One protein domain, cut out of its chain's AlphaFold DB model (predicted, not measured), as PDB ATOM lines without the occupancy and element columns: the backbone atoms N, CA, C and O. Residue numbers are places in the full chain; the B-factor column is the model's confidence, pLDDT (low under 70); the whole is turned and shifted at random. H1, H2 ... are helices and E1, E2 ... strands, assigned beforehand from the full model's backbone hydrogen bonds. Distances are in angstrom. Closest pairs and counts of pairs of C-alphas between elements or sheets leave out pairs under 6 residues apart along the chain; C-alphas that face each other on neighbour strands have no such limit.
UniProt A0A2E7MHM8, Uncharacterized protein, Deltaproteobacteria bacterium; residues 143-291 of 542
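AT A GLANCE: This is residues 143 to 291 of the 542 residues of an uncharacterized protein of Deltaproteobacteria bacterium (UniProt A0A2E7MHM8). The body is made of two groups of helices, one of H1, H2, H3 and H4 with H2 in its middle and the short H5 on H4, the other of H6, H7 and H8, and a long two-stranded hairpin, E1 and E2, reaches away from the body at its tip. H1, H3 and the later part of the long helix H4 pack round H2, while H6 packs with H7 and H8 at the far end from the hairpin's tip, residues 271 to 276, which sticks out. The printed part has 149 residues, with the order H1 H2 H3 H4 H5 H6 H7 E1 E2 H8, and its class is mostly helix. The two strands form an antiparallel sheet. The whole is compact, with a radius of gyration of the C-alphas of 16.0 A and spans of 48 by 37 by 27 A.

IN THESE COORDINATES: H1, residues 143 to 151, begins at C-alpha 143 (166.534, 173.891, 98.712). H2 holds residues 162 to 172 and is 15.2 A long; H3 holds residues 177 to 185. H4, residues 194 to 215, is the longest helix at 31.5 A and begins at C-alpha 194 (181.637, 171.348, 126.890). H5 holds residues 222 to 225, H6 residues 230 to 244 over 20.8 A, and H7 residues 247 to 256 over 14.2 A. E1, residues 264 to 271, is 20.8 A long, and E2, residues 276 to 282, is 19.3 A long. H8, residues 285 to 291, ends at C-alpha 291 (148.156, 175.014, 108.648).

HOW THE PARTS SIT: H2 is the hub, touching four helices. H1 and H2 form a helical hairpin, closest at the C-alphas of Ala 146 and Gly 166, 4.9 A, with a tilt of 35.3 degrees, only just steep. H2 and H3 form another, closest at the C-alphas of Ala 167 and Val 180, 4.7 A, with a shallow tilt of 12 degrees. H4 touches H2, closest at the C-alphas of Leu 168 and Leu 211, 6.2 A, at a shallow tilt of 18 degrees, the same way. H5 touches H4 at residues 205 to 210 alone, closest at the C-alphas of Gly 206 and Ala 224, 4.5 A. H2 and H8 only just touch, with 3 pairs of C-alphas within 8 A, closest at Gln 172 and Ala 285, 7.0 A. H6 touches H8, closest at the C-alphas of Ala 239 and Ala 290, 4.9 A, at a steep tilt of 55 degrees. H6 and H7 form a helical hairpin, closest at the C-alphas of Val 238 and Ala 250, 4.9 A; H7 and H8 are apart. In the hairpin of E1 and E2, N 266 and O 280 are within hydrogen-bond range at 2.8 A, as are N 278 and O 269 at 2.9 A. Every O i to N i+4 pair is within range in H1, H2, H3, H6, H7 and H8, and 17 of 18 are in H4; H5 is too short for such a pair.

THE WHOLE: The two farthest C-alphas, those of Gly 245 and Asp 273, are 51.4 A apart. The printed part has no cut, and no link is long. The mean pLDDT of the printed part is 85.7, with residues 186 to 197 and 258 to 259 under 70.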
ATOM      1  N   LEU A 143     165.606 174.795  99.390       95.75
ATOM      2  CA  LEU A 143     166.534 173.891  98.712       95.75
ATOM      3  C   LEU A 143     167.583 174.663  97.897       95.75
ATOM      4  O   LEU A 143     168.763 174.318  97.930       95.75
ATOM      5  N   ALA A 144     167.188 175.724  97.187       94.50
ATOM      6  CA  ALA A 144     168.138 176.552  96.445       94.50
ATOM      7  C   ALA A 144     169.178 177.216  97.366       94.50
ATOM      8  O   ALA A 144     170.364 177.219  97.039       94.50
ATOM      9  N   LEU A 145     168.758 177.720  98.531       93.75
ATOM     10  CA  LEU A 145     169.667 178.279  99.533       93.75
ATOM     11  C   LEU A 145     170.597 177.206 100.112       93.75
ATOM     12  O   LEU A 145     171.798 177.446 100.232       93.75
ATOM     13  N   ALA A 146     170.075 176.017 100.421       93.44
ATOM     14  CA  ALA A 146     170.886 174.897 100.894       93.44
ATOM     15  C   ALA A 146     171.967 174.512  99.869       93.44
ATOM     16  O   ALA A 146     173.144 174.419 100.224       93.44
ATOM     17  N   ARG A 147     171.593 174.372  98.588       93.81
ATOM     18  CA  ARG A 147     172.530 174.120  97.477       93.81
ATOM     19  C   ARG A 147     173.592 175.208  97.388       93.81
ATOM     20  O   ARG A 147     174.774 174.890  97.363       93.81
ATOM     21  N   TYR A 148     173.184 176.478  97.424       91.69
ATOM     22  CA  TYR A 148     174.118 177.600  97.376       91.69
ATOM     23  C   TYR A 148     175.167 177.517  98.491       91.69
ATOM     24  O   TYR A 148     176.359 177.600  98.208       91.69
ATOM     25  N   ARG A 149     174.744 177.301  99.744       88.50
ATOM     26  CA  ARG A 149     175.658 177.212 100.897       88.50
ATOM     27  C   ARG A 149     176.598 176.012 100.825       88.50
ATOM     28  O   ARG A 149     177.748 176.130 101.230       88.50
ATOM     29  N   ARG A 150     176.124 174.871 100.314       89.50
ATOM     30  CA  ARG A 150     176.963 173.687 100.077       89.50
ATOM     31  C   ARG A 150     178.027 173.976  99.019       89.50
ATOM     32  O   ARG A 150     179.201 173.707  99.245       89.50
ATOM     33  N   ASP A 151     177.613 174.540  97.889       88.94
ATOM     34  CA  ASP A 151     178.489 174.759  96.734       88.94
ATOM     35  C   ASP A 151     179.505 175.897  96.984       88.94
ATOM     36  O   ASP A 151     180.558 175.928  96.351       88.94
ATOM     37  N   HIS A 152     179.226 176.785  97.948       86.88
ATOM     38  CA  HIS A 152     180.069 177.924  98.339       86.88
ATOM     39  C   HIS A 152     180.535 177.833  99.802       86.88
ATOM     40  O   HIS A 152     180.671 178.848 100.486       86.88
ATOM     41  N   ALA A 153     180.790 176.621 100.305       80.88
ATOM     42  CA  ALA A 153     181.166 176.396 101.705       80.88
ATOM     43  C   ALA A 153     182.449 177.137 102.146       80.88
ATOM     44  O   ALA A 153     182.652 177.350 103.337       80.88
ATOM     45  N   GLY A 154     183.314 177.535 101.204       79.25
ATOM     46  CA  GLY A 154     184.503 178.351 101.482       79.25
ATOM     47  C   GLY A 154     184.236 179.856 101.608       79.25
ATOM     48  O   GLY A 154     185.050 180.563 102.196       79.25
ATOM     49  N   ASP A 155     183.102 180.336 101.090       79.25
ATOM     50  CA  ASP A 155     182.775 181.765 100.981       79.25
ATOM     51  C   ASP A 155     181.652 182.195 101.939       79.25
ATOM     52  O   ASP A 155     181.386 183.388 102.106       79.25
ATOM     53  N   VAL A 156     180.970 181.230 102.559       82.06
ATOM     54  CA  VAL A 156     179.778 181.438 103.386       82.06
ATOM     55  C   VAL A 156     179.985 180.823 104.763       82.06
ATOM     56  O   VAL A 156     180.471 179.700 104.878       82.06
ATOM     57  N   ARG A 157     179.576 181.531 105.824       81.81
ATOM     58  CA  ARG A 157     179.615 180.980 107.186       81.81
ATOM     59  C   ARG A 157     178.705 179.757 107.286       81.81
ATOM     60  O   ARG A 157     177.581 179.770 106.788       81.81
ATOM     61  N   ALA A 158     179.155 178.723 107.982       82.25
ATOM     62  CA  ALA A 158     178.368 177.527 108.249       82.25
ATOM     63  C   ALA A 158     178.168 177.355 109.753       82.25
ATOM     64  O   ALA A 158     179.101 177.544 110.533       82.25
ATOM     65  N   GLY A 159     176.941 177.020 110.143       86.12
ATOM     66  CA  GLY A 159     176.614 176.646 111.510       86.12
ATOM     67  C   GLY A 159     176.642 175.130 111.704       86.12
ATOM     68  O   GLY A 159     176.711 174.372 110.726       86.12
ATOM     69  N   PRO A 160     176.581 174.659 112.961       87.81
ATOM     70  CA  PRO A 160     176.629 173.235 113.288       87.81
ATOM     71  C   PRO A 160     175.475 172.420 112.687       87.81
ATOM     72  O   PRO A 160     175.606 171.203 112.535       87.81
ATOM     73  N   TYR A 161     174.347 173.051 112.337       90.19
ATOM     74  CA  TYR A 161     173.178 172.342 111.809       90.19
ATOM     75  C   TYR A 161     173.055 172.393 110.282       90.19
ATOM     76  O   TYR A 161     172.170 171.722 109.745       90.19
ATOM     77  N   GLN A 162     173.922 173.123 109.567       90.00
ATOM     78  CA  GLN A 162     173.770 173.400 108.130       90.00
ATOM     79  C   GLN A 162     173.492 172.144 107.284       90.00
ATOM     80  O   GLN A 162     172.565 172.153 106.474       90.00
ATOM     81  N   GLY A 163     174.255 171.061 107.479       90.81
ATOM     82  CA  GLY A 163     174.067 169.809 106.732       90.81
ATOM     83  C   GLY A 163     172.706 169.151 106.997       90.81
ATOM     84  O   GLY A 163     172.003 168.762 106.068       90.81
ATOM     85  N   LEU A 164     172.274 169.109 108.262       94.12
ATOM     86  CA  LEU A 164     170.984 168.529 108.663       94.12
ATOM     87  C   LEU A 164     169.797 169.359 108.168       94.12
ATOM     88  O   LEU A 164     168.817 168.803 107.677       94.12
ATOM     89  N   LEU A 165     169.891 170.686 108.272       94.62
ATOM     90  CA  LEU A 165     168.861 171.603 107.783       94.62
ATOM     91  C   LEU A 165     168.777 171.577 106.249       94.62
ATOM     92  O   LEU A 165     167.677 171.591 105.699       94.62
ATOM     93  N   GLY A 166     169.918 171.466 105.560       94.62
ATOM     94  CA  GLY A 166     169.975 171.266 104.111       94.62
ATOM     95  C   GLY A 166     169.342 169.944 103.675       94.62
ATOM     96  O   GLY A 166     168.532 169.930 102.750       94.62
ATOM     97  N   ALA A 167     169.621 168.851 104.392       95.50
ATOM     98  CA  ALA A 167     169.011 167.547 104.143       95.50
ATOM     99  C   ALA A 167     167.488 167.560 104.379       95.50
ATOM    100  O   ALA A 167     166.739 166.993 103.585       95.50
ATOM    101  N   LEU A 168     167.014 168.246 105.427       94.81
ATOM    102  CA  LEU A 168     165.581 168.453 105.669       94.81
ATOM    103  C   LEU A 168     164.925 169.254 104.539       94.81
ATOM    104  O   LEU A 168     163.898 168.817 104.021       94.81
ATOM    105  N   ALA A 169     165.530 170.368 104.115       95.50
ATOM    106  CA  ALA A 169     165.023 171.180 103.010       95.50
ATOM    107  C   ALA A 169     164.979 170.393 101.688       95.50
ATOM    108  O   ALA A 169     163.986 170.459 100.964       95.50
ATOM    109  N   ALA A 170     166.017 169.604 101.393       95.62
ATOM    110  CA  ALA A 170     166.073 168.731 100.223       95.62
ATOM    111  C   ALA A 170     164.992 167.647 100.261       95.62
ATOM    112  O   ALA A 170     164.253 167.485  99.288       95.62
ATOM    113  N   HIS A 171     164.837 166.964 101.396       95.44
ATOM    114  CA  HIS A 171     163.788 165.967 101.573       95.44
ATOM    115  C   HIS A 171     162.390 166.581 101.402       95.44
ATOM    116  O   HIS A 171     161.567 166.048 100.660       95.44
ATOM    117  N   GLN A 172     162.137 167.735 102.024       93.31
ATOM    118  CA  GLN A 172     160.866 168.451 101.919       93.31
ATOM    119  C   GLN A 172     160.563 168.916 100.495       93.31
ATOM    120  O   GLN A 172     159.413 168.862 100.067       93.31
ATOM    121  N   ALA A 173     161.569 169.357  99.746       92.62
ATOM    122  CA  ALA A 173     161.415 169.744  98.349       92.62
ATOM    123  C   ALA A 173     161.269 168.546  97.389       92.62
ATOM    124  O   ALA A 173     161.111 168.763  96.188       92.62
ATOM    125  N   GLY A 174     161.315 167.304  97.891       92.06
ATOM    126  CA  GLY A 174     161.219 166.095  97.073       92.06
ATOM    127  C   GLY A 174     162.471 165.829  96.234       92.06
ATOM    128  O   GLY A 174     162.371 165.245  95.158       92.06
ATOM    129  N   ALA A 175     163.641 166.287  96.690       93.88
ATOM    130  CA  ALA A 175     164.907 165.996  96.028       93.88
ATOM    131  C   ALA A 175     165.219 164.483  96.051       93.88
ATOM    132  O   ALA A 175     164.760 163.774  96.957       93.88
ATOM    133  N   PRO A 176     166.018 163.975  95.090       94.00
ATOM    134  CA  PRO A 176     166.487 162.593  95.102       94.00
ATOM    135  C   PRO A 176     167.199 162.242  96.411       94.00
ATOM    136  O   PRO A 176     167.844 163.091  97.031       94.00
ATOM    137  N   VAL A 177     167.107 160.976  96.820       92.44
ATOM    138  CA  VAL A 177     167.695 160.495  98.079       92.44
ATOM    139  C   VAL A 177     169.201 160.756  98.127       92.44
ATOM    140  O   VAL A 177     169.718 161.165  99.162       92.44
ATOM    141  N   GLU A 178     169.880 160.609  96.994       94.06
ATOM    142  CA  GLU A 178     171.314 160.849  96.853       94.06
ATOM    143  C   GLU A 178     171.682 162.300  97.181       94.06
ATOM    144  O   GLU A 178     172.719 162.563  97.782       94.06
ATOM    145  N   GLU A 179     170.827 163.256  96.814       94.62
ATOM    146  CA  GLU A 179     171.053 164.666  97.122       94.62
ATOM    147  C   GLU A 179     170.839 164.955  98.613       94.62
ATOM    148  O   GLU A 179     171.603 165.715  99.210       94.62
ATOM    149  N   VAL A 180     169.839 164.322  99.235       93.31
ATOM    150  CA  VAL A 180     169.630 164.400 100.689       93.31
ATOM    151  C   VAL A 180     170.857 163.866 101.432       93.31
ATOM    152  O   VAL A 180     171.319 164.497 102.382       93.31
ATOM    153  N   ASP A 181     171.410 162.739 100.981       92.25
ATOM    154  CA  ASP A 181     172.579 162.110 101.597       92.25
ATOM    155  C   ASP A 181     173.856 162.957 101.405       92.25
ATOM    156  O   ASP A 181     174.621 163.121 102.354       92.25
ATOM    157  N   GLN A 182     174.033 163.629 100.258       91.88
ATOM    158  CA  GLN A 182     175.134 164.589 100.048       91.88
ATOM    159  C   GLN A 182     175.138 165.737 101.068       91.88
ATOM    160  O   GLN A 182     176.203 166.183 101.500       91.88
ATOM    161  N   PHE A 183     173.966 166.238 101.476       92.38
ATOM    162  CA  PHE A 183     173.891 167.263 102.522       92.38
ATOM    163  C   PHE A 183     174.325 166.734 103.895       92.38
ATOM    164  O   PHE A 183     174.927 167.478 104.669       92.38
ATOM    165  N   LEU A 184     174.061 165.457 104.187       87.06
ATOM    166  CA  LEU A 184     174.497 164.807 105.425       87.06
ATOM    167  C   LEU A 184     176.010 164.553 105.438       87.06
ATOM    168  O   LEU A 184     176.646 164.679 106.486       87.06
ATOM    169  N   GLU A 185     176.601 164.240 104.288       82.62
ATOM    170  CA  GLU A 185     178.051 164.057 104.143       82.62
ATOM    171  C   GLU A 185     178.827 165.377 104.280       82.62
ATOM    172  O   GLU A 185     179.942 165.388 104.797       82.62
ATOM    173  N   ALA A 186     178.221 166.505 103.894       68.88
ATOM    174  CA  ALA A 186     178.819 167.840 103.968       68.88
ATOM    175  C   ALA A 186     178.882 168.442 105.394       68.88
ATOM    176  O   ALA A 186     179.176 169.628 105.554       68.88
ATOM    177  N   THR A 187     178.590 167.664 106.441       56.28
ATOM    178  CA  THR A 187     178.515 168.167 107.823       56.28
ATOM    179  C   THR A 187     179.911 168.328 108.454       56.28
ATOM    180  O   THR A 187     180.612 167.339 108.658       56.28
ATOM    181  N   SER A 188     180.316 169.554 108.815       52.31
ATOM    182  CA  SER A 188     181.425 169.899 109.749       52.31
ATOM    183  C   SER A 188     181.355 171.408 110.083       52.31
ATOM    184  O   SER A 188     180.917 172.142 109.195       52.31
ATOM    185  N   PRO A 189     181.718 171.914 111.294       49.00
ATOM    186  CA  PRO A 189     182.903 171.582 112.111       49.00
ATOM    187  C   PRO A 189     182.629 171.278 113.611       49.00
ATOM    188  O   PRO A 189     181.493 171.327 114.078       49.00
ATOM    189  N   GLU A 190     183.690 170.951 114.363       48.12
ATOM    190  CA  GLU A 190     183.694 170.732 115.822       48.12
ATOM    191  C   GLU A 190     183.218 171.979 116.595       48.12
ATOM    192  O   GLU A 190     183.754 173.074 116.429       48.12
ATOM    193  N   VAL A 191     182.229 171.810 117.477       47.91
ATOM    194  CA  VAL A 191     181.828 172.840 118.447       47.91
ATOM    195  C   VAL A 191     182.836 172.828 119.589       47.91
ATOM    196  O   VAL A 191     182.996 171.810 120.249       47.91
ATOM    197  N   THR A 192     183.518 173.942 119.846       43.94
ATOM    198  CA  THR A 192     184.466 174.049 120.962       43.94
ATOM    199  C   THR A 192     183.771 174.591 122.214       43.94
ATOM    200  O   THR A 192     183.508 175.792 122.297       43.94
ATOM    201  N   GLY A 193     183.496 173.720 123.194       50.88
ATOM    202  CA  GLY A 193     183.082 174.084 124.560       50.88
ATOM    203  C   GLY A 193     182.056 173.118 125.168       50.88
ATOM    204  O   GLY A 193     180.959 173.002 124.633       50.88
ATOM    205  N   ASP A 194     182.379 172.490 126.306       55.44
ATOM    206  CA  ASP A 194     181.637 171.348 126.890       55.44
ATOM    207  C   ASP A 194     180.115 171.570 127.064       55.44
ATOM    208  O   ASP A 194     179.319 170.710 126.683       55.44
ATOM    209  N   ASP A 195     179.675 172.727 127.576       53.75
ATOM    210  CA  ASP A 195     178.242 172.992 127.828       53.75
ATOM    211  C   ASP A 195     177.459 173.363 126.553       53.75
ATOM    212  O   ASP A 195     176.304 172.968 126.374       53.75
ATOM    213  N   ALA A 196     178.084 174.111 125.637       61.03
ATOM    214  CA  ALA A 196     177.484 174.473 124.349       61.03
ATOM    215  C   ALA A 196     177.409 173.256 123.414       61.03
ATOM    216  O   ALA A 196     176.456 173.106 122.648       61.03
ATOM    217  N   GLN A 197     178.384 172.359 123.529       68.50
ATOM    218  CA  GLN A 197     178.456 171.121 122.775       68.50
ATOM    219  C   GLN A 197     177.318 170.166 123.152       68.50
ATOM    220  O   GLN A 197     176.667 169.631 122.258       68.50
ATOM    221  N   GLY A 198     176.962 170.062 124.440       76.12
ATOM    222  CA  GLY A 198     175.823 169.250 124.884       76.12
ATOM    223  C   GLY A 198     174.475 169.688 124.290       76.12
ATOM    224  O   GLY A 198     173.708 168.852 123.812       76.12
ATOM    225  N   ALA A 199     174.184 170.993 124.268       79.69
ATOM    226  CA  ALA A 199     172.943 171.513 123.681       79.69
ATOM    227  C   ALA A 199     172.912 171.365 122.148       79.69
ATOM    228  O   ALA A 199     171.881 170.998 121.576       79.69
ATOM    229  N   VAL A 200     174.048 171.601 121.482       85.12
ATOM    230  CA  VAL A 200     174.162 171.434 120.027       85.12
ATOM    231  C   VAL A 200     173.994 169.975 119.615       85.12
ATOM    232  O   VAL A 200     173.251 169.671 118.679       85.12
ATOM    233  N   GLU A 201     174.621 169.049 120.335       86.50
ATOM    234  CA  GLU A 201     174.488 167.615 120.082       86.50
ATOM    235  C   GLU A 201     173.052 167.122 120.272       86.50
ATOM    236  O   GLU A 201     172.576 166.314 119.468       86.50
ATOM    237  N   GLN A 202     172.334 167.640 121.277       89.75
ATOM    238  CA  GLN A 202     170.919 167.330 121.485       89.75
ATOM    239  C   GLN A 202     170.072 167.755 120.285       89.75
ATOM    240  O   GLN A 202     169.382 166.912 119.709       89.75
ATOM    241  N   ILE A 203     170.173 169.016 119.852       91.56
ATOM    242  CA  ILE A 203     169.398 169.518 118.706       91.56
ATOM    243  C   ILE A 203     169.763 168.747 117.433       91.56
ATOM    244  O   ILE A 203     168.872 168.294 116.714       91.56
ATOM    245  N   ALA A 204     171.052 168.512 117.178       90.38
ATOM    246  CA  ALA A 204     171.501 167.734 116.026       90.38
ATOM    247  C   ALA A 204     170.959 166.292 116.053       90.38
ATOM    248  O   ALA A 204     170.543 165.767 115.018       90.38
ATOM    249  N   ALA A 205     170.926 165.640 117.220       89.88
ATOM    250  CA  ALA A 205     170.312 164.322 117.378       89.88
ATOM    251  C   ALA A 205     168.796 164.361 117.117       89.88
ATOM    252  O   ALA A 205     168.294 163.514 116.380       89.88
ATOM    253  N   GLY A 206     168.091 165.369 117.643       92.75
ATOM    254  CA  GLY A 206     166.670 165.592 117.365       92.75
ATOM    255  C   GLY A 206     166.380 165.769 115.872       92.75
ATOM    256  O   GLY A 206     165.473 165.131 115.343       92.75
ATOM    257  N   LEU A 207     167.192 166.562 115.161       93.75
ATOM    258  CA  LEU A 207     167.061 166.784 113.715       93.75
ATOM    259  C   LEU A 207     167.334 165.511 112.895       93.75
ATOM    260  O   LEU A 207     166.610 165.243 111.934       93.75
ATOM    261  N   ARG A 208     168.333 164.698 113.274       92.88
ATOM    262  CA  ARG A 208     168.607 163.401 112.623       92.88
ATOM    263  C   ARG A 208     167.442 162.432 112.781       92.88
ATOM    264  O   ARG A 208     167.022 161.819 111.802       92.88
ATOM    265  N   GLU A 209     166.917 162.299 113.998       92.69
ATOM    266  CA  GLU A 209     165.770 161.430 114.271       92.69
ATOM    267  C   GLU A 209     164.501 161.931 113.564       92.69
ATOM    268  O   GLU A 209     163.756 161.120 113.014       92.69
ATOM    269  N   LEU A 210     164.289 163.252 113.500       93.19
ATOM    270  CA  LEU A 210     163.201 163.862 112.732       93.19
ATOM    271  C   LEU A 210     163.312 163.534 111.236       93.19
ATOM    272  O   LEU A 210     162.332 163.094 110.634       93.19
ATOM    273  N   LEU A 211     164.492 163.713 110.633       93.12
ATOM    274  CA  LEU A 211     164.728 163.385 109.225       93.12
ATOM    275  C   LEU A 211     164.520 161.888 108.953       93.12
ATOM    276  O   LEU A 211     163.890 161.529 107.958       93.12
ATOM    277  N   ALA A 212     165.008 161.017 109.839       92.12
ATOM    278  CA  ALA A 212     164.821 159.573 109.724       92.12
ATOM    279  C   ALA A 212     163.335 159.183 109.784       92.12
ATOM    280  O   ALA A 212     162.871 158.417 108.939       92.12
ATOM    281  N   ALA A 213     162.576 159.752 110.728       91.44
ATOM    282  CA  ALA A 213     161.137 159.530 110.839       91.44
ATOM    283  C   ALA A 213     160.398 159.986 109.571       91.44
ATOM    284  O   ALA A 213     159.607 159.224 109.014       91.44
ATOM    285  N   ARG A 214     160.724 161.176 109.045       91.19
ATOM    286  CA  ARG A 214     160.132 161.702 107.802       91.19
ATOM    287  C   ARG A 214     160.430 160.821 106.590       91.19
ATOM    288  O   ARG A 214     159.502 160.457 105.872       91.19
ATOM    289  N   ARG A 215     161.682 160.384 106.414       90.81
ATOM    290  CA  ARG A 215     162.063 159.433 105.348       90.81
ATOM    291  C   ARG A 215     161.325 158.098 105.462       90.81
ATOM    292  O   ARG A 215     161.046 157.478 104.442       90.81
ATOM    293  N   ALA A 216     161.001 157.669 106.681       90.19
ATOM    294  CA  ALA A 216     160.218 156.463 106.937       90.19
ATOM    295  C   ALA A 216     158.694 156.674 106.831       90.19
ATOM    296  O   ALA A 216     157.944 155.712 106.993       90.19
ATOM    297  N   GLY A 217     158.219 157.906 106.603       86.38
ATOM    298  CA  GLY A 217     156.791 158.239 106.636       86.38
ATOM    299  C   GLY A 217     156.161 158.075 108.026       86.38
ATOM    300  O   GLY A 217     154.962 157.832 108.141       86.38
ATOM    301  N   GLN A 218     156.968 158.157 109.083       86.88
ATOM    302  CA  GLN A 218     156.556 157.961 110.468       86.88
ATOM    303  C   GLN A 218     156.489 159.299 111.217       86.88
ATOM    304  O   GLN A 218     157.242 160.225 110.904       86.88
ATOM    305  N   PRO A 219     155.612 159.424 112.231       80.44
ATOM    306  CA  PRO A 219     155.660 160.568 113.130       80.44
ATOM    307  C   PRO A 219     156.998 160.591 113.879       80.44
ATOM    308  O   PRO A 219     157.549 159.541 114.221       80.44
ATOM    309  N   ALA A 220     157.506 161.792 114.164       83.25
ATOM    310  CA  ALA A 220     158.684 161.946 115.007       83.25
ATOM    311  C   ALA A 220     158.419 161.332 116.391       83.25
ATOM    312  O   ALA A 220     157.336 161.496 116.956       83.25
ATOM    313  N   SER A 221     159.404 160.616 116.938       86.00
ATOM    314  CA  SER A 221     159.280 160.059 118.284       86.00
ATOM    315  C   SER A 221     159.224 161.188 119.322       86.00
ATOM    316  O   SER A 221     159.750 162.286 119.109       86.00
ATOM    317  N   GLU A 222     158.615 160.922 120.478       87.94
ATOM    318  CA  GLU A 222     158.613 161.875 121.595       87.94
ATOM    319  C   GLU A 222     160.048 162.215 122.028       87.94
ATOM    320  O   GLU A 222     160.371 163.381 122.236       87.94
ATOM    321  N   SER A 223     160.938 161.215 122.025       86.12
ATOM    322  CA  SER A 223     162.368 161.391 122.303       86.12
ATOM    323  C   SER A 223     163.094 162.257 121.269       86.12
ATOM    324  O   SER A 223     164.060 162.925 121.632       86.12
ATOM    325  N   ALA A 224     162.703 162.215 119.994       84.25
ATOM    326  CA  ALA A 224     163.282 163.065 118.955       84.25
ATOM    327  C   ALA A 224     162.819 164.510 119.143       84.25
ATOM    328  O   ALA A 224     163.612 165.449 119.105       84.25
ATOM    329  N   THR A 225     161.520 164.667 119.397       88.06
ATOM    330  CA  THR A 225     160.864 165.967 119.534       88.06
ATOM    331  C   THR A 225     161.370 166.701 120.771       88.06
ATOM    332  O   THR A 225     161.732 167.865 120.666       88.06
ATOM    333  N   SER A 226     161.516 166.026 121.916       91.31
ATOM    334  CA  SER A 226     161.973 166.646 123.171       91.31
ATOM    335  C   SER A 226     163.387 167.242 123.107       91.31
ATOM    336  O   SER A 226     163.762 168.007 123.992       91.31
ATOM    337  N   LYS A 227     164.185 166.874 122.095       91.88
ATOM    338  CA  LYS A 227     165.547 167.381 121.865       91.88
ATOM    339  C   LYS A 227     165.590 168.656 121.013       91.88
ATOM    340  O   LYS A 227     166.650 169.260 120.876       91.88
ATOM    341  N   LEU A 228     164.472 169.044 120.401       93.50
ATOM    342  CA  LEU A 228     164.364 170.236 119.555       93.50
ATOM    343  C   LEU A 228     163.962 171.468 120.388       93.50
ATOM    344  O   LEU A 228     163.442 171.308 121.488       93.50
ATOM    345  N   PRO A 229     164.145 172.704 119.901       92.62
ATOM    346  CA  PRO A 229     163.666 173.901 120.598       92.62
ATOM    347  C   PRO A 229     162.146 173.896 120.817       92.62
ATOM    348  O   PRO A 229     161.401 173.482 119.930       92.62
ATOM    349  N   GLU A 230     161.677 174.403 121.964       90.50
ATOM    350  CA  GLU A 230     160.260 174.354 122.391       90.50
ATOM    351  C   GLU A 230     159.273 174.848 121.323       90.50
ATOM    352  O   GLU A 230     158.226 174.235 121.103       90.50
ATOM    353  N   LEU A 231     159.616 175.927 120.612       88.06
ATOM    354  CA  LEU A 231     158.790 176.450 119.522       88.06
ATOM    355  C   LEU A 231     158.640 175.437 118.382       88.06
ATOM    356  O   LEU A 231     157.529 175.241 117.881       88.06
ATOM    357  N   PHE A 232     159.727 174.761 118.003       91.25
ATOM    358  CA  PHE A 232     159.686 173.736 116.967       91.25
ATOM    359  C   PHE A 232     158.896 172.511 117.446       91.25
ATOM    360  O   PHE A 232     158.061 171.993 116.706       91.25
ATOM    361  N   GLN A 233     159.059 172.110 118.712       91.81
ATOM    362  CA  GLN A 233     158.254 171.041 119.316       91.81
ATOM    363  C   GLN A 233     156.756 171.343 119.227       91.81
ATOM    364  O   GLN A 233     155.974 170.517 118.755       91.81
ATOM    365  N   GLY A 234     156.350 172.547 119.643       89.31
ATOM    366  CA  GLY A 234     154.954 172.970 119.607       89.31
ATOM    367  C   GLY A 234     154.382 172.969 118.189       89.31
ATOM    368  O   GLY A 234     153.239 172.565 117.979       89.31
ATOM    369  N   ARG A 235     155.181 173.350 117.191       88.19
ATOM    370  CA  ARG A 235     154.778 173.349 115.778       88.19
ATOM    371  C   ARG A 235     154.669 171.948 115.184       88.19
ATOM    372  O   ARG A 235     153.684 171.661 114.504       88.19
ATOM    373  N   LEU A 236     155.605 171.055 115.503       90.62
ATOM    374  CA  LEU A 236     155.496 169.633 115.161       90.62
ATOM    375  C   LEU A 236     154.251 169.013 115.806       90.62
ATOM    376  O   LEU A 236     153.525 168.261 115.156       90.62
ATOM    377  N   ARG A 237     153.936 169.407 117.044       91.19
ATOM    378  CA  ARG A 237     152.714 168.986 117.734       91.19
ATOM    379  C   ARG A 237     151.447 169.494 117.046       91.19
ATOM    380  O   ARG A 237     150.484 168.739 116.947       91.19
ATOM    381  N   VAL A 238     151.425 170.728 116.532       89.31
ATOM    382  CA  VAL A 238     150.305 171.212 115.699       89.31
ATOM    383  C   VAL A 238     150.123 170.309 114.478       89.31
ATOM    384  O   VAL A 238     149.003 169.873 114.218       89.31
ATOM    385  N   ALA A 239     151.201 169.985 113.758       88.31
ATOM    386  CA  ALA A 239     151.133 169.105 112.590       88.31
ATOM    387  C   ALA A 239     150.609 167.701 112.933       88.31
ATOM    388  O   ALA A 239     149.748 167.171 112.230       88.31
ATOM    389  N   GLU A 240     151.066 167.132 114.047       89.25
ATOM    390  CA  GLU A 240     150.593 165.847 114.566       89.25
ATOM    391  C   GLU A 240     149.096 165.877 114.915       89.25
ATOM    392  O   GLU A 240     148.352 164.977 114.524       89.25
ATOM    393  N   LEU A 241     148.635 166.915 115.625       89.62
ATOM    394  CA  LEU A 241     147.228 167.077 116.005       89.62
ATOM    395  C   LEU A 241     146.324 167.210 114.774       89.62
ATOM    396  O   LEU A 241     145.291 166.545 114.707       89.62
ATOM    397  N   VAL A 242     146.743 167.989 113.770       87.00
ATOM    398  CA  VAL A 242     146.029 168.088 112.485       87.00
ATOM    399  C   VAL A 242     145.985 166.731 111.780       87.00
ATOM    400  O   VAL A 242     144.923 166.327 111.311       87.00
ATOM    401  N   GLY A 243     147.100 165.992 111.753       83.50
ATOM    402  CA  GLY A 243     147.161 164.646 111.174       83.50
ATOM    403  C   GLY A 243     146.250 163.629 111.873       83.50
ATOM    404  O   GLY A 243     145.762 162.702 111.234       83.50
ATOM    405  N   ARG A 244     145.972 163.820 113.166       86.19
ATOM    406  CA  ARG A 244     145.025 163.004 113.948       86.19
ATOM    407  C   ARG A 244     143.580 163.503 113.891       86.19
ATOM    408  O   ARG A 244     142.695 162.814 114.389       86.19
ATOM    409  N   GLY A 245     143.340 164.679 113.315       82.81
ATOM    410  CA  GLY A 245     142.030 165.329 113.291       82.81
ATOM    411  C   GLY A 245     141.613 166.009 114.602       82.81
ATOM    412  O   GLY A 245     140.443 166.345 114.750       82.81
ATOM    413  N   ASP A 246     142.534 166.263 115.541       88.31
ATOM    414  CA  ASP A 246     142.272 167.080 116.742       88.31
ATOM    415  C   ASP A 246     142.448 168.576 116.420       88.31
ATOM    416  O   ASP A 246     143.430 169.233 116.786       88.31
ATOM    417  N   LEU A 247     141.496 169.102 115.648       86.44
ATOM    418  CA  LEU A 247     141.557 170.442 115.058       86.44
ATOM    419  C   LEU A 247     141.422 171.555 116.104       86.44
ATOM    420  O   LEU A 247     142.129 172.559 116.026       86.44
ATOM    421  N   ASP A 248     140.560 171.371 117.106       87.38
ATOM    422  CA  ASP A 248     140.320 172.370 118.154       87.38
ATOM    423  C   ASP A 248     141.574 172.589 119.011       87.38
ATOM    424  O   ASP A 248     141.920 173.721 119.376       87.38
ATOM    425  N   THR A 249     142.292 171.513 119.338       90.44
ATOM    426  CA  THR A 249     143.557 171.613 120.073       90.44
ATOM    427  C   THR A 249     144.663 172.165 119.180       90.44
ATOM    428  O   THR A 249     145.394 173.052 119.624       90.44
ATOM    429  N   ALA A 250     144.744 171.733 117.916       90.06
ATOM    430  CA  ALA A 250     145.702 172.277 116.953       90.06
ATOM    431  C   ALA A 250     145.537 173.796 116.758       90.06
ATOM    432  O   ALA A 250     146.520 174.535 116.800       90.06
ATOM    433  N   SER A 251     144.300 174.275 116.597       88.25
ATOM    434  CA  SER A 251     143.976 175.692 116.391       88.25
ATOM    435  C   SER A 251     144.330 176.556 117.609       88.25
ATOM    436  O   SER A 251     144.955 177.618 117.476       88.25
ATOM    437  N   ARG A 252     144.018 176.071 118.822       89.62
ATOM    438  CA  ARG A 252     144.403 176.740 120.077       89.62
ATOM    439  C   ARG A 252     145.917 176.804 120.245       89.62
ATOM    440  O   ARG A 252     146.444 177.886 120.496       89.62
ATOM    441  N   LEU A 253     146.609 175.680 120.059       89.00
ATOM    442  CA  LEU A 253     148.066 175.614 120.178       89.00
ATOM    443  C   LEU A 253     148.755 176.523 119.150       89.00
ATOM    444  O   LEU A 253     149.633 177.298 119.516       89.00
ATOM    445  N   ARG A 254     148.304 176.513 117.888       86.94
ATOM    446  CA  ARG A 254     148.802 177.421 116.838       86.94
ATOM    447  C   ARG A 254     148.716 178.885 117.272       86.94
ATOM    448  O   ARG A 254     149.655 179.639 117.057       86.94
ATOM    449  N   THR A 255     147.599 179.280 117.879       84.62
ATOM    450  CA  THR A 255     147.392 180.657 118.351       84.62
ATOM    451  C   THR A 255     148.329 181.009 119.514       84.62
ATOM    452  O   THR A 255     148.828 182.129 119.580       84.62
ATOM    453  N   GLN A 256     148.608 180.054 120.406       85.25
ATOM    454  CA  GLN A 256     149.514 180.233 121.549       85.25
ATOM    455  C   GLN A 256     150.988 180.346 121.150       85.25
ATOM    456  O   GLN A 256     151.730 181.080 121.795       85.25
ATOM    457  N   LEU A 257     151.405 179.657 120.084       79.25
ATOM    458  CA  LEU A 257     152.781 179.707 119.573       79.25
ATOM    459  C   LEU A 257     153.171 181.086 119.013       79.25
ATOM    460  O   LEU A 257     154.346 181.324 118.740       79.25
ATOM    461  N   GLY A 258     152.208 182.005 118.892       69.75
ATOM    462  CA  GLY A 258     152.464 183.394 118.546       69.75
ATOM    463  C   GLY A 258     152.918 183.577 117.093       69.75
ATOM    464  O   GLY A 258     152.665 182.719 116.243       69.75
ATOM    465  N   PRO A 259     153.534 184.728 116.770       63.50
ATOM    466  CA  PRO A 259     153.917 185.049 115.404       63.50
ATOM    467  C   PRO A 259     154.983 184.095 114.854       63.50
ATOM    468  O   PRO A 259     155.730 183.455 115.599       63.50
ATOM    469  N   TRP A 260     155.081 184.031 113.524       74.75
ATOM    470  CA  TRP A 260     156.052 183.191 112.815       74.75
ATOM    471  C   TRP A 260     157.513 183.561 113.139       74.75
ATOM    472  O   TRP A 260     158.145 184.364 112.461       74.75
ATOM    473  N   SER A 261     158.052 182.931 114.179       84.44
ATOM    474  CA  SER A 261     159.479 182.893 114.534       84.44
ATOM    475  C   SER A 261     160.192 181.734 113.814       84.44
ATOM    476  O   SER A 261     159.502 180.818 113.352       84.44
ATOM    477  N   PRO A 262     161.530 181.741 113.682       90.62
ATOM    478  CA  PRO A 262     162.260 180.582 113.167       90.62
ATOM    479  C   PRO A 262     162.098 179.353 114.070       90.62
ATOM    480  O   PRO A 262     162.004 179.481 115.289       90.62
ATOM    481  N   ASP A 263     162.055 178.169 113.458       91.75
ATOM    482  CA  ASP A 263     161.988 176.878 114.153       91.75
ATOM    483  C   ASP A 263     163.341 176.499 114.758       91.75
ATOM    484  O   ASP A 263     163.421 176.051 115.899       91.75
ATOM    485  N   ILE A 264     164.409 176.730 113.993       92.69
ATOM    486  CA  ILE A 264     165.796 176.599 114.437       92.69
ATOM    487  C   ILE A 264     166.529 177.893 114.092       92.69
ATOM    488  O   ILE A 264     166.391 178.427 112.990       92.69
ATOM    489  N   VAL A 265     167.340 178.364 115.035       92.62
ATOM    490  CA  VAL A 265     168.358 179.389 114.803       92.62
ATOM    491  C   VAL A 265     169.708 178.680 114.824       92.62
ATOM    492  O   VAL A 265     170.115 178.148 115.856       92.62
ATOM    493  N   ASP A 266     170.360 178.610 113.669       90.38
ATOM    494  CA  ASP A 266     171.669 177.988 113.489       90.38
ATOM    495  C   ASP A 266     172.767 179.048 113.687       90.38
ATOM    496  O   ASP A 266     172.844 179.997 112.895       90.38
ATOM    497  N   PRO A 267     173.580 178.956 114.755       88.62
ATOM    498  CA  PRO A 267     174.592 179.961 115.049       88.62
ATOM    499  C   PRO A 267     175.749 179.871 114.046       88.62
ATOM    500  O   PRO A 267     176.378 178.828 113.901       88.62
ATOM    501  N   LEU A 268     176.065 180.989 113.390       85.06
ATOM    502  CA  LEU A 268     177.143 181.108 112.396       85.06
ATOM    503  C   LEU A 268     178.408 181.790 112.963       85.06
ATOM    504  O   LEU A 268     179.363 182.071 112.233       85.06
ATOM    505  N   GLY A 269     178.399 182.100 114.263       83.06
ATOM    506  CA  GLY A 269     179.475 182.769 114.997       83.06
ATOM    507  C   GLY A 269     179.157 184.218 115.375       83.06
ATOM    508  O   GLY A 269     178.051 184.715 115.162       83.06
ATOM    509  N   SER A 270     180.141 184.910 115.943       83.62
ATOM    510  CA  SER A 270     180.056 186.328 116.303       83.62
ATOM    511  C   SER A 270     181.252 187.113 115.769       83.62
ATOM    512  O   SER A 270     182.290 186.552 115.414       83.62
ATOM    513  N   ASP A 271     181.071 188.424 115.675       82.81
ATOM    514  CA  ASP A 271     182.144 189.410 115.615       82.81
ATOM    515  C   ASP A 271     182.018 190.247 116.889       82.81
ATOM    516  O   ASP A 271     181.155 191.123 116.998       82.81
ATOM    517  N   ASP A 272     182.820 189.897 117.893       82.56
ATOM    518  CA  ASP A 272     182.732 190.487 119.229       82.56
ATOM    519  C   ASP A 272     183.157 191.964 119.231       82.56
ATOM    520  O   ASP A 272     182.591 192.767 119.981       82.56
ATOM    521  N   ASP A 273     184.079 192.344 118.341       81.38
ATOM    522  CA  ASP A 273     184.554 193.720 118.183       81.38
ATOM    523  C   ASP A 273     183.451 194.613 117.596       81.38
ATOM    524  O   ASP A 273     183.209 195.723 118.083       81.38
ATOM    525  N   ALA A 274     182.717 194.106 116.601       78.75
ATOM    526  CA  ALA A 274     181.546 194.778 116.036       78.75
ATOM    527  C   ALA A 274     180.262 194.573 116.863       78.75
ATOM    528  O   ALA A 274     179.237 195.200 116.580       78.75
ATOM    529  N   ARG A 275     180.303 193.709 117.889       83.81
ATOM    530  CA  ARG A 275     179.143 193.237 118.671       83.81
ATOM    531  C   ARG A 275     178.029 192.656 117.797       83.81
ATOM    532  O   ARG A 275     176.844 192.839 118.090       83.81
ATOM    533  N   LEU A 276     178.404 191.964 116.725       82.69
ATOM    534  CA  LEU A 276     177.479 191.319 115.799       82.69
ATOM    535  C   LEU A 276     177.406 189.818 116.086       82.69
ATOM    536  O   LEU A 276     178.412 189.168 116.361       82.69
ATOM    537  N   LYS A 277     176.199 189.262 115.990       84.31
ATOM    538  CA  LYS A 277     175.957 187.817 115.980       84.31
ATOM    539  C   LYS A 277     175.440 187.428 114.606       84.31
ATOM    540  O   LYS A 277     174.577 188.118 114.065       84.31
ATOM    541  N   PHE A 278     175.978 186.348 114.059       84.94
ATOM    542  CA  PHE A 278     175.583 185.812 112.766       84.94
ATOM    543  C   PHE A 278     174.750 184.557 112.994       84.94
ATOM    544  O   PHE A 278     175.172 183.636 113.695       84.94
ATOM    545  N   GLU A 279     173.555 184.534 112.421       89.75
ATOM    546  CA  GLU A 279     172.556 183.499 112.664       89.75
ATOM    547  C   GLU A 279     171.843 183.160 111.353       89.75
ATOM    548  O   GLU A 279     171.473 184.044 110.576       89.75
ATOM    549  N   SER A 280     171.639 181.866 111.109       90.62
ATOM    550  CA  SER A 280     170.812 181.371 110.013       90.62
ATOM    551  C   SER A 280     169.479 180.881 110.555       90.62
ATOM    552  O   SER A 280     169.427 180.069 111.474       90.62
ATOM    553  N   HIS A 281     168.385 181.350 109.974       93.75
ATOM    554  CA  HIS A 281     167.042 180.985 110.398       93.75
ATOM    555  C   HIS A 281     166.495 179.860 109.529       93.75
ATOM    556  O   HIS A 281     166.478 179.954 108.301       93.75
ATOM    557  N   TYR A 282     166.001 178.813 110.174       93.19
ATOM    558  CA  TYR A 282     165.291 177.730 109.514       93.19
ATOM    559  C   TYR A 282     163.809 177.776 109.869       93.19
ATOM    560  O   TYR A 282     163.434 177.980 111.024       93.19
ATOM    561  N   TYR A 283     162.983 177.560 108.852       92.06
ATOM    562  CA  TYR A 283     161.533 177.489 108.953       92.06
ATOM    563  C   TYR A 283     161.077 176.198 108.284       92.06
ATOM    564  O   TYR A 283     161.382 175.959 107.112       92.06
ATOM    565  N   ASP A 284     160.345 175.379 109.019       90.50
ATOM    566  CA  ASP A 284     159.941 174.053 108.592       90.50
ATOM    567  C   ASP A 284     158.734 174.114 107.644       90.50
ATOM    568  O   ASP A 284     157.652 174.584 108.007       90.50
ATOM    569  N   ALA A 285     158.904 173.612 106.416       87.12
ATOM    570  CA  ALA A 285     157.857 173.669 105.394       87.12
ATOM    571  C   ALA A 285     156.616 172.834 105.760       87.12
ATOM    572  O   ALA A 285     155.495 173.162 105.373       87.12
ATOM    573  N   ASP A 286     156.780 171.759 106.536       86.19
ATOM    574  CA  ASP A 286     155.668 170.870 106.894       86.19
ATOM    575  C   ASP A 286     154.646 171.547 107.825       86.19
ATOM    576  O   ASP A 286     153.473 171.156 107.846       86.19
ATOM    577  N   LEU A 287     155.024 172.631 108.513       84.38
ATOM    578  CA  LEU A 287     154.072 173.460 109.251       84.38
ATOM    579  C   LEU A 287     153.114 174.218 108.319       84.38
ATOM    580  O   LEU A 287     151.928 174.339 108.633       84.38
ATOM    581  N   LEU A 288     153.583 174.698 107.161       87.62
ATOM    582  CA  LEU A 288     152.713 175.337 106.163       87.62
ATOM    583  C   LEU A 288     151.661 174.344 105.659       87.62
ATOM    584  O   LEU A 288     150.482 174.689 105.551       87.62
ATOM    585  N   VAL A 289     152.063 173.086 105.448       88.06
ATOM    586  CA  VAL A 289     151.157 171.990 105.078       88.06
ATOM    587  C   VAL A 289     150.146 171.704 106.190       88.06
ATOM    588  O   VAL A 289     148.954 171.561 105.906       88.06
ATOM    589  N   ALA A 290     150.579 171.668 107.452       88.69
ATOM    590  CA  ALA A 290     149.684 171.475 108.590       88.69
ATOM    591  C   ALA A 290     148.650 172.604 108.722       88.69
ATOM    592  O   ALA A 290     147.463 172.340 108.903       88.69
ATOM    593  N   ILE A 291     149.068 173.865 108.579       89.25
ATOM    594  CA  ILE A 291     148.156 175.014 108.648       89.25
ATOM    595  C   ILE A 291     147.208 175.021 107.445       89.25
ATOM    596  O   ILE A 291     146.015 175.268 107.620       89.25
TER     597      ILE A 291